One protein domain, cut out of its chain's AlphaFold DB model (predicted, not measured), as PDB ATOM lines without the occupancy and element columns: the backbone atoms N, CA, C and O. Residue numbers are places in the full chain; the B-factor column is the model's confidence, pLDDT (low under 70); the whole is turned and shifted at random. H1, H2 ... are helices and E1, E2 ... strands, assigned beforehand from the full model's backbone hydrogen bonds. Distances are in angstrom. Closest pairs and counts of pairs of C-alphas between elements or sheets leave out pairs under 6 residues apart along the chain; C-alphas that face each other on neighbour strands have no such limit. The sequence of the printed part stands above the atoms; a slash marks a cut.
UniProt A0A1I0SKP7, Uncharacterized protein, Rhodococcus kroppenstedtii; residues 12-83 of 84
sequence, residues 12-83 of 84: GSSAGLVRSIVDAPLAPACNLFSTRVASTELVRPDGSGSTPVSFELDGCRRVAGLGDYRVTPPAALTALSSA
ATOM      1  N   GLY A  12     195.140  98.483 186.479       85.75
ATOM      2  CA  GLY A  12     195.364  99.877 186.101       85.75
ATOM      3  C   GLY A  12     194.176 100.746 186.491       85.75
ATOM      4  O   GLY A  12     194.352 101.760 187.165       85.75
ATOM      5  N   SER A  13     192.965 100.290 186.167       84.06
ATOM      6  CA  SER A  13     191.719 100.959 186.556       84.06
ATOM      7  C   SER A  13     191.562 101.054 188.076       84.06
ATOM      8  O   SER A  13     191.188 102.105 188.596       84.06
ATOM      9  N   SER A  14     191.923  99.997 188.809       82.69
ATOM     10  CA  SER A  14     191.915  99.992 190.279       82.69
ATOM     11  C   SER A  14     192.900 101.012 190.858       82.69
ATOM     12  O   SER A  14     192.539 101.795 191.736       82.69
ATOM     13  N   ALA A  15     194.138 101.040 190.352       85.69
ATOM     14  CA  ALA A  15     195.156 101.983 190.808       85.69
ATOM     15  C   ALA A  15     194.763 103.437 190.508       85.69
ATOM     16  O   ALA A  15     194.912 104.303 191.371       85.69
ATOM     17  N   GLY A  16     194.217 103.697 189.316       88.00
ATOM     18  CA  GLY A  16     193.711 105.012 188.925       88.00
ATOM     19  C   GLY A  16     192.548 105.477 189.802       88.00
ATOM     20  O   GLY A  16     192.550 106.613 190.273       88.00
ATOM     21  N   LEU A  17     191.598 104.583 190.097       85.81
ATOM     22  CA  LEU A  17     190.483 104.872 190.994       85.81
ATOM     23  C   LEU A  17     190.976 105.244 192.398       85.81
ATOM     24  O   LEU A  17     190.609 106.301 192.909       85.81
ATOM     25  N   VAL A  18     191.846 104.427 193.000       86.56
ATOM     26  CA  VAL A  18     192.400 104.703 194.337       86.56
ATOM     27  C   VAL A  18     193.162 106.027 194.352       86.56
ATOM     28  O   VAL A  18     192.944 106.839 195.249       86.56
ATOM     29  N   ARG A  19     193.992 106.290 193.334       88.19
ATOM     30  CA  ARG A  19     194.708 107.565 193.192       88.19
ATOM     31  C   ARG A  19     193.738 108.749 193.172       88.19
ATOM     32  O   ARG A  19     193.920 109.692 193.932       88.19
ATOM     33  N   SER A  20     192.667 108.656 192.382       89.94
ATOM     34  CA  SER A  20     191.662 109.722 192.282       89.94
ATOM     35  C   SER A  20     190.955 110.020 193.608       89.94
ATOM     36  O   SER A  20     190.595 111.167 193.853       89.94
ATOM     37  N   ILE A  21     190.771 109.016 194.473       89.62
ATOM     38  CA  ILE A  21     190.157 109.189 195.796       89.62
ATOM     39  C   ILE A  21     191.137 109.857 196.766       89.62
ATOM     40  O   ILE A  21     190.751 110.753 197.511       89.62
ATOM     41  N   VAL A  22     192.403 109.429 196.761       89.12
ATOM     42  CA  VAL A  22     193.452 110.006 197.618       89.12
ATOM     43  C   VAL A  22     193.692 111.479 197.278       89.12
ATOM     44  O   VAL A  22     193.830 112.303 198.184       89.12
ATOM     45  N   ASP A  23     193.679 111.810 195.987       91.38
ATOM     46  CA  ASP A  23     193.884 113.172 195.487       91.38
ATOM     47  C   ASP A  23     192.608 114.038 195.572       91.38
ATOM     48  O   ASP A  23     192.662 115.251 195.360       91.38
ATOM     49  N   ALA A  24     191.449 113.450 195.898       92.06
ATOM     50  CA  ALA A  24     190.203 114.195 196.033       92.06
ATOM     51  C   ALA A  24     190.249 115.155 197.237       92.06
ATOM     52  O   ALA A  24     190.869 114.847 198.260       92.06
ATOM     53  N   PRO A  25     189.553 116.302 197.182       94.12
ATOM     54  CA  PRO A  25     189.417 117.180 198.336       94.12
ATOM     55  C   PRO A  25     188.763 116.474 199.529       94.12
ATOM     56  O   PRO A  25     187.977 115.533 199.368       94.12
ATOM     57  N   LEU A  26     189.040 116.977 200.733       94.69
ATOM     58  CA  LEU A  26     188.253 116.622 201.910       94.69
ATOM     59  C   LEU A  26     186.785 116.991 201.676       94.69
ATOM     60  O   LEU A  26     186.477 118.039 201.104       94.69
ATOM     61  N   ALA A  27     185.883 116.117 202.108       94.38
ATOM     62  CA  ALA A  27     184.462 116.383 202.012       94.38
ATOM     63  C   ALA A  27     184.079 117.535 202.958       94.38
ATOM     64  O   ALA A  27     184.430 117.487 204.141       94.38
ATOM     65  N   PRO A  28     183.340 118.555 202.483       92.44
ATOM     66  CA  PRO A  28     182.815 119.589 203.364       92.44
ATOM     67  C   PRO A  28     181.785 119.001 204.337       92.44
ATOM     68  O   PRO A  28     181.235 117.915 204.123       92.44
ATOM     69  N   ALA A  29     181.483 119.751 205.399       92.25
ATOM     70  CA  ALA A  29     180.400 119.400 206.305       92.25
ATOM     71  C   ALA A  29     179.077 119.270 205.529       92.25
ATOM     72  O   ALA A  29     178.718 120.139 204.736       92.25
ATOM     73  N   CYS A  30     178.363 118.171 205.758       93.19
ATOM     74  CA  CYS A  30     177.123 117.857 205.067       93.19
ATOM     75  C   CYS A  30     176.217 117.016 205.975       93.19
ATOM     76  O   CYS A  30     176.691 116.141 206.701       93.19
ATOM     77  N   ASN A  31     174.916 117.311 205.944       93.62
ATOM     78  CA  ASN A  31     173.879 116.720 206.793       93.62
ATOM     79  C   ASN A  31     172.874 115.855 206.011       93.62
ATOM     80  O   ASN A  31     171.848 115.459 206.561       93.62
ATOM     81  N   LEU A  32     173.144 115.574 204.733       95.56
ATOM     82  CA  LEU A  32     172.328 114.664 203.937       95.56
ATOM     83  C   LEU A  32     172.695 113.215 204.265       95.56
ATOM     84  O   LEU A  32     173.867 112.849 204.317       95.56
ATOM     85  N   PHE A  33     171.685 112.372 204.440       90.88
ATOM     86  CA  PHE A  33     171.892 110.937 204.595       90.88
ATOM     87  C   PHE A  33     171.961 110.271 203.221       90.88
ATOM     88  O   PHE A  33     171.147 110.557 202.343       90.88
ATOM     89  N   SER A  34     172.931 109.376 203.036       92.50
ATOM     90  CA  SER A  34     172.999 108.523 201.851       92.50
ATOM     91  C   SER A  34     172.044 107.340 202.011       92.50
ATOM     92  O   SER A  34     172.022 106.692 203.058       92.50
ATOM     93  N   THR A  35     171.257 107.050 200.974       92.19
ATOM     94  CA  THR A  35     170.402 105.852 200.909       92.19
ATOM     95  C   THR A  35     171.011 104.754 200.040       92.19
ATOM     96  O   THR A  35     170.526 103.622 200.037       92.19
ATOM     97  N   ARG A  36     172.090 105.069 199.311       90.44
ATOM     98  CA  ARG A  36     172.799 104.151 198.420       90.44
ATOM     99  C   ARG A  36     174.292 104.183 198.705       90.44
ATOM    100  O   ARG A  36     174.968 105.155 198.379       90.44
ATOM    101  N   VAL A  37     174.804 103.081 199.243       90.12
ATOM    102  CA  VAL A  37     176.225 102.925 199.566       90.12
ATOM    103  C   VAL A  37     176.802 101.749 198.790       90.12
ATOM    104  O   VAL A  37     176.252 100.650 198.832       90.12
ATOM    105  N   ALA A  38     177.923 101.974 198.108       89.62
ATOM    106  CA  ALA A  38     178.782 100.904 197.613       89.62
ATOM    107  C   ALA A  38     179.959 100.710 198.571       89.62
ATOM    108  O   ALA A  38     180.452 101.675 199.154       89.62
ATOM    109  N   SER A  39     180.432  99.478 198.735       89.12
ATOM    110  CA  SER A  39     181.583  99.183 199.589       89.12
ATOM    111  C   SER A  39     182.510  98.154 198.958       89.12
ATOM    112  O   SER A  39     182.113  97.352 198.111       89.12
ATOM    113  N   THR A  40     183.777  98.210 199.352       86.75
ATOM    114  CA  THR A  40     184.814  97.261 198.951       86.75
ATOM    115  C   THR A  40     185.893  97.177 200.028       86.75
ATOM    116  O   THR A  40     185.877  97.939 200.994       86.75
ATOM    117  N   GLU A  41     186.845  96.269 199.856       88.88
ATOM    118  CA  GLU A  41     188.028  96.166 200.701       88.88
ATOM    119  C   GLU A  41     189.280  96.515 199.899       88.88
ATOM    120  O   GLU A  41     189.547  95.930 198.847       88.88
ATOM    121  N   LEU A  42     190.081  97.450 200.410       84.19
ATOM    122  CA  LEU A  42     191.421  97.699 199.894       84.19
ATOM    123  C   LEU A  42     192.407  96.784 200.613       84.19
ATOM    124  O   LEU A  42     192.671  96.956 201.802       84.19
ATOM    125  N   VAL A  43     192.941  95.805 199.887       86.44
ATOM    126  CA  VAL A  43     193.915  94.839 200.405       86.44
ATOM    127  C   VAL A  43     195.322  95.430 200.335       86.44
ATOM    128  O   VAL A  43     195.697  96.061 199.343       86.44
ATOM    129  N   ARG A  44     196.121  95.217 201.383       81.69
ATOM    130  CA  ARG A  44     197.531  95.612 201.394       81.69
ATOM    131  C   ARG A  44     198.324  94.807 200.358       81.69
ATOM    132  O   ARG A  44     198.043  93.624 200.170       81.69
ATOM    133  N   PRO A  45     199.349  95.397 199.719       78.88
ATOM    134  CA  PRO A  45     200.142  94.700 198.703       78.88
ATOM    135  C   PRO A  45     200.818  93.413 199.197       78.88
ATOM    136  O   PRO A  45     201.051  92.508 198.403       78.88
ATOM    137  N   ASP A  46     201.135  93.338 200.492       85.50
ATOM    138  CA  ASP A  46     201.761  92.188 201.154       85.50
ATOM    139  C   ASP A  46     200.751  91.131 201.641       85.50
ATOM    140  O   ASP A  46     201.146  90.119 202.213       85.50
ATOM    141  N   GLY A  47     199.448  91.361 201.440       85.12
ATOM    142  CA  GLY A  47     198.379  90.469 201.888       85.12
ATOM    143  C   GLY A  47     198.156  90.442 203.404       85.12
ATOM    144  O   GLY A  47     197.325  89.667 203.868       85.12
ATOM    145  N   SER A  48     198.842  91.282 204.187       91.75
ATOM    146  CA  SER A  48     198.770  91.266 205.659       91.75
ATOM    147  C   SER A  48     197.427  91.733 206.231       91.75
ATOM    148  O   SER A  48     197.172  91.587 207.426       91.75
ATOM    149  N   GLY A  49     196.558  92.302 205.396       89.56
ATOM    150  CA  GLY A  49     195.217  92.712 205.784       89.56
ATOM    151  C   GLY A  49     194.537  93.585 204.741       89.56
ATOM    152  O   GLY A  49     195.097  93.878 203.680       89.56
ATOM    153  N   SER A  50     193.329  94.028 205.070       90.06
ATOM    154  CA  SER A  50     192.534  94.937 204.253       90.06
ATOM    155  C   SER A  50     191.952  96.077 205.088       90.06
ATOM    156  O   SER A  50     192.008  96.082 206.319       90.06
ATOM    157  N   THR A  51     191.449  97.107 204.416       87.31
ATOM    158  CA  THR A  51     190.685  98.191 205.038       87.31
ATOM    159  C   THR A  51     189.388  98.382 204.258       87.31
ATOM    160  O   THR A  51     189.446  98.515 203.031       87.31
ATOM    161  N   PRO A  52     188.218  98.368 204.926       90.12
ATOM    162  CA  PRO A  52     186.952  98.595 204.251       90.12
ATOM    163  C   PRO A  52     186.867 100.048 203.787       90.12
ATOM    164  O   PRO A  52     187.184 100.975 204.533       90.12
ATOM    165  N   VAL A  53     186.402 100.238 202.559       91.19
ATOM    166  CA  VAL A  53     186.133 101.545 201.963       91.19
ATOM    167  C   VAL A  53     184.684 101.577 201.518       91.19
ATOM    168  O   VAL A  53     184.191 100.625 200.908       91.19
ATOM    169  N   SER A  54     183.990 102.667 201.826       92.56
ATOM    170  CA  SER A  54     182.594 102.870 201.448       92.56
ATOM    171  C   SER A  54     182.400 104.188 200.713       92.56
ATOM    172  O   SER A  54     183.094 105.171 200.964       92.56
ATOM    173  N   PHE A  55     181.451 104.184 199.786       92.69
ATOM    174  CA  PHE A  55     181.138 105.272 198.875       92.69
ATOM    175  C   PHE A  55     179.653 105.581 198.967       92.69
ATOM    176  O   PHE A  55     178.818 104.733 198.651       92.69
ATOM    177  N   GLU A  56     179.319 106.805 199.348       93.94
ATOM    178  CA  GLU A  56     177.964 107.326 199.205       93.94
ATOM    179  C   GLU A  56     177.721 107.639 197.718       93.94
ATOM    180  O   GLU A  56     178.441 108.438 197.109       93.94
ATOM    181  N   LEU A  57     176.727 106.987 197.110       91.94
ATOM    182  CA  LEU A  57     176.350 107.184 195.700       91.94
ATOM    183  C   LEU A  57     175.306 108.300 195.530       91.94
ATOM    184  O   LEU A  57     175.071 108.807 194.432       91.94
ATOM    185  N   ASP A  58     174.689 108.700 196.634       92.44
ATOM    186  CA  ASP A  58     173.738 109.794 196.781       92.44
ATOM    187  C   ASP A  58     174.046 110.595 198.065       92.44
ATOM    188  O   ASP A  58     175.110 110.439 198.668       92.44
ATOM    189  N   GLY A  59     173.157 111.507 198.463       93.38
ATOM    190  CA  GLY A  59     173.370 112.345 199.646       93.38
ATOM    191  C   GLY A  59     174.612 113.231 199.509       93.38
ATOM    192  O   GLY A  59     174.730 113.995 198.549       93.38
ATOM    193  N   CYS A  60     175.538 113.126 200.464       94.38
ATOM    194  CA  CYS A  60     176.750 113.945 200.512       94.38
ATOM    195  C   CYS A  60     177.858 113.493 199.548       94.38
ATOM    196  O   CYS A  60     178.820 114.239 199.367       94.38
ATOM    197  N   ARG A  61     177.736 112.305 198.934       94.56
ATOM    198  CA  ARG A  61     178.727 111.734 198.004       94.56
ATOM    199  C   ARG A  61     180.147 111.764 198.570       94.56
ATOM    200  O   ARG A  61     181.044 112.393 198.003       94.56
ATOM    201  N   ARG A  62     180.333 111.096 199.706       95.56
ATOM    202  CA  ARG A  62     181.620 110.963 200.392       95.56
ATOM    203  C   ARG A  62     182.187 109.553 200.280       95.56
ATOM    204  O   ARG A  62     181.443 108.573 200.227       95.56
ATOM    205  N   VAL A  63     183.511 109.469 200.332       94.75
ATOM    206  CA  VAL A  63     184.267 108.229 200.525       94.75
ATOM    207  C   VAL A  63     184.760 108.166 201.964       94.75
ATOM    208  O   VAL A  63     185.324 109.145 202.452       94.75
ATOM    209  N   ALA A  64     184.575 107.025 202.621       92.56
ATOM    210  CA  ALA A  64     185.078 106.739 203.963       92.56
ATOM    211  C   ALA A  64     186.019 105.525 203.952       92.56
ATOM    212  O   ALA A  64     185.939 104.687 203.057       92.56
ATOM    213  N   GLY A  65     186.889 105.412 204.963       86.00
ATOM    214  CA  GLY A  65     187.829 104.287 205.107       86.00
ATOM    215  C   GLY A  65     189.289 104.609 204.767       86.00
ATOM    216  O   GLY A  65     190.124 103.713 204.743       86.00
ATOM    217  N   LEU A  66     189.614 105.886 204.534       82.25
ATOM    218  CA  LEU A  66     190.970 106.369 204.224       82.25
ATOM    219  C   LEU A  66     191.457 107.417 205.244       82.25
ATOM    220  O   LEU A  66     192.164 108.360 204.895       82.25
ATOM    221  N   GLY A  67     191.045 107.272 206.508       83.31
ATOM    222  CA  GLY A  67     191.333 108.213 207.600       83.31
ATOM    223  C   GLY A  67     190.317 109.353 207.699       83.31
ATOM    224  O   GLY A  67     189.667 109.486 208.730       83.31
ATOM    225  N   ASP A  68     190.117 110.098 206.609       87.69
ATOM    226  CA  ASP A  68     189.154 111.205 206.512       87.69
ATOM    227  C   ASP A  68     188.051 110.931 205.478       87.69
ATOM    228  O   ASP A  68     188.182 110.055 204.617       87.69
ATOM    229  N   TYR A  69     186.980 111.732 205.518       92.00
ATOM    230  CA  TYR A  69     185.992 111.763 204.443       92.00
ATOM    231  C   TYR A  69     186.513 112.574 203.254       92.00
ATOM    232  O   TYR A  69     186.854 113.751 203.386       92.00
ATOM    233  N   ARG A  70     186.521 111.959 202.074       94.56
ATOM    234  CA  ARG A  70     186.890 112.597 200.799       94.56
ATOM    235  C   ARG A  70     185.654 112.772 199.926       94.56
ATOM    236  O   ARG A  70     184.709 111.995 200.047       94.56
ATOM    237  N   VAL A  71     185.646 113.760 199.038       94.56
ATOM    238  CA  VAL A  71     184.601 113.862 198.003       94.56
ATOM    239  C   VAL A  71     184.691 112.638 197.090       94.56
ATOM    240  O   VAL A  71     185.779 112.310 196.622       94.56
ATOM    241  N   THR A  72     183.570 111.968 196.814       92.94
ATOM    242  CA  THR A  72     183.536 110.843 195.870       92.94
ATOM    243  C   THR A  72     183.878 111.339 194.465       92.94
ATOM    244  O   THR A  72     183.122 112.140 193.904       92.94
ATOM    245  N   PRO A  73     184.984 110.868 193.854       90.25
ATOM    246  CA  PRO A  73     185.351 111.282 192.507       90.25
ATOM    247  C   PRO A  73     184.274 110.877 191.488       90.25
ATOM    248  O   PRO A  73     183.707 109.787 191.612       90.25
ATOM    249  N   PRO A  74     184.026 111.671 190.429       87.19
ATOM    250  CA  PRO A  74     183.054 111.318 189.394       87.19
ATOM    251  C   PRO A  74     183.309 109.941 188.770       87.19
ATOM    252  O   PRO A  74     182.372 109.174 188.582       87.19
ATOM    253  N   ALA A  75     184.578 109.590 188.533       82.62
ATOM    254  CA  ALA A  75     184.962 108.280 188.005       82.62
ATOM    255  C   ALA A  75     184.557 107.123 188.938       82.62
ATOM    256  O   ALA A  75     184.102 106.083 188.465       82.62
ATOM    257  N   ALA A  76     184.669 107.318 190.258       84.75
ATOM    258  CA  ALA A  76     184.222 106.349 191.255       84.75
ATOM    259  C   ALA A  76     182.699 106.198 191.229       84.75
ATOM    260  O   ALA A  76     182.195 105.083 191.162       84.75
ATOM    261  N   LEU A  77     181.971 107.319 191.219       86.81
ATOM    262  CA  LEU A  77     180.512 107.321 191.094       86.81
ATOM    263  C   LEU A  77     180.066 106.559 189.848       86.81
ATOM    264  O   LEU A  77     179.265 105.646 189.982       86.81
ATOM    265  N   THR A  78     180.626 106.863 188.673       84.94
ATOM    266  CA  THR A  78     180.276 106.181 187.421       84.94
ATOM    267  C   THR A  78     180.521 104.676 187.499       84.94
ATOM    268  O   THR A  78     179.618 103.908 187.176       84.94
ATOM    269  N   ALA A  79     181.701 104.253 187.966       80.62
ATOM    270  CA  ALA A  79     182.057 102.838 188.073       80.62
ATOM    271  C   ALA A  79     181.175 102.063 189.071       80.62
ATOM    272  O   ALA A  79     180.953 100.865 188.901       80.62
ATOM    273  N   LEU A  80     180.680 102.738 190.112       80.94
ATOM    274  CA  LEU A  80     179.886 102.135 191.186       80.94
ATOM    275  C   LEU A  80     178.370 102.262 190.961       80.94
ATOM    276  O   LEU A  80     177.603 101.511 191.558       80.94
ATOM    277  N   SER A  81     177.922 103.192 190.111       77.81
ATOM    278  CA  SER A  81     176.504 103.414 189.801       77.81
ATOM    279  C   SER A  81     176.014 102.668 188.560       77.81
ATOM    280  O   SER A  81     174.808 102.572 188.364       77.81
ATOM    281  N   SER A  82     176.910 102.157 187.711       62.84
ATOM    282  CA  SER A  82     176.563 101.497 186.442       62.84
ATOM    283  C   SER A  82     176.051 100.054 186.581       62.84
ATOM    284  O   SER A  82     176.034  99.316 185.602       62.84
ATOM    285  N   ALA A  83     175.636  99.628 187.776       49.53
ATOM    286  CA  ALA A  83     174.911  98.376 187.957       49.53
ATOM    287  C   ALA A  83     173.426  98.596 187.606       49.53
ATOM    288  O   ALA A  83     172.664  99.146 188.403       49.53
TER     289      ALA A  83
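This is residues 12 to 83 of the 84 residues of an uncharacterized protein of Rhodococcus kroppenstedtii (UniProt A0A1I0SKP7). A twisted sheet of four strands, E1 to E4, has two short helices, H1 and H2, over one face, both running across its strands, while the other face has no named helix on it. The hairpin of E1 and E2 reaches out at one end of the longest axis, and the long link of residues 23 to 36 loops round toward the other end. The printed part has 72 residues, with two named helices and four named strands in the order H1 E1 E2 E3 E4 H2; the sheet order is E1 - E2 - E3 - E4, all antiparallel, and the class is mixed, helices and strands. It is compact, with a radius of gyration of the C-alphas of 12.1 A, and the C-alphas span 37 by 26 by 21 A.

H1, residues 12 to 22, is on the sheet at a height over the sheet of 9.4 A. The sheet is a meander, each strand the antiparallel neighbour of the one before: E1, residues 37 to 43, E2, residues 50 to 56, E3, residues 62 to 66, and E4, residues 68 to 71. It is only just strongly twisted, its C-alphas lying up to 4.1 A off the best plane. H1 lies only just over E3, with 3 of its C-alphas falling on it, and runs across the strands at 83 degrees to E3 on the local plane. The closest C-alphas of H1 and E4 are those of Ile 21 and Arg 70, 6.9 A apart. E1 and E2 form a hairpin, with N 40 and O 53 at 2.9 A and N 53 and O 40 at 2.8 A, within hydrogen-bond range. In the hairpin of E2 and E3, N 56 and O 62 are 2.9 A apart, within range; in that of E3 and E4, N 63 and O 70 are 2.8 A apart, also within range. The edge strands E1 and E4 are apart. H2, residues 74 to 81, is on the same face as H1 at a height over the sheet of 10.0 A; the closest C-alphas of H2 and E1 are those of Ala 38 and Leu 80, 6.6 A apart. H1 and H2 only just touch, with 3 pairs of C-alphas within 8 A, the closest being Leu 17 and Ala 76 at 6.4 A; they run opposite ways at a steep tilt of 64 degrees. In H1 and H2 every O i to N i+4 pair is within hydrogen-bond range.

H1 begins at C-alpha 12, at (195.364, 99.877, 186.101), and measures 15.5 A from first to last C-alpha. E1 measures 19.5 A and E2 19.8 A, with C-alpha 37 at (176.225, 102.925, 199.566). E3, E4 and H2 are shorter, and H2 ends at C-alpha 81, at (176.504, 103.414, 189.801).

The two C-alphas farthest apart are those of Asn 31 and Asp 46, 37.6 A. The printed part has no cut. The link from H1 to E1 is long, 14 residues. Mean pLDDT of the printed part is 88.2; residues 82 to 83 are under 70.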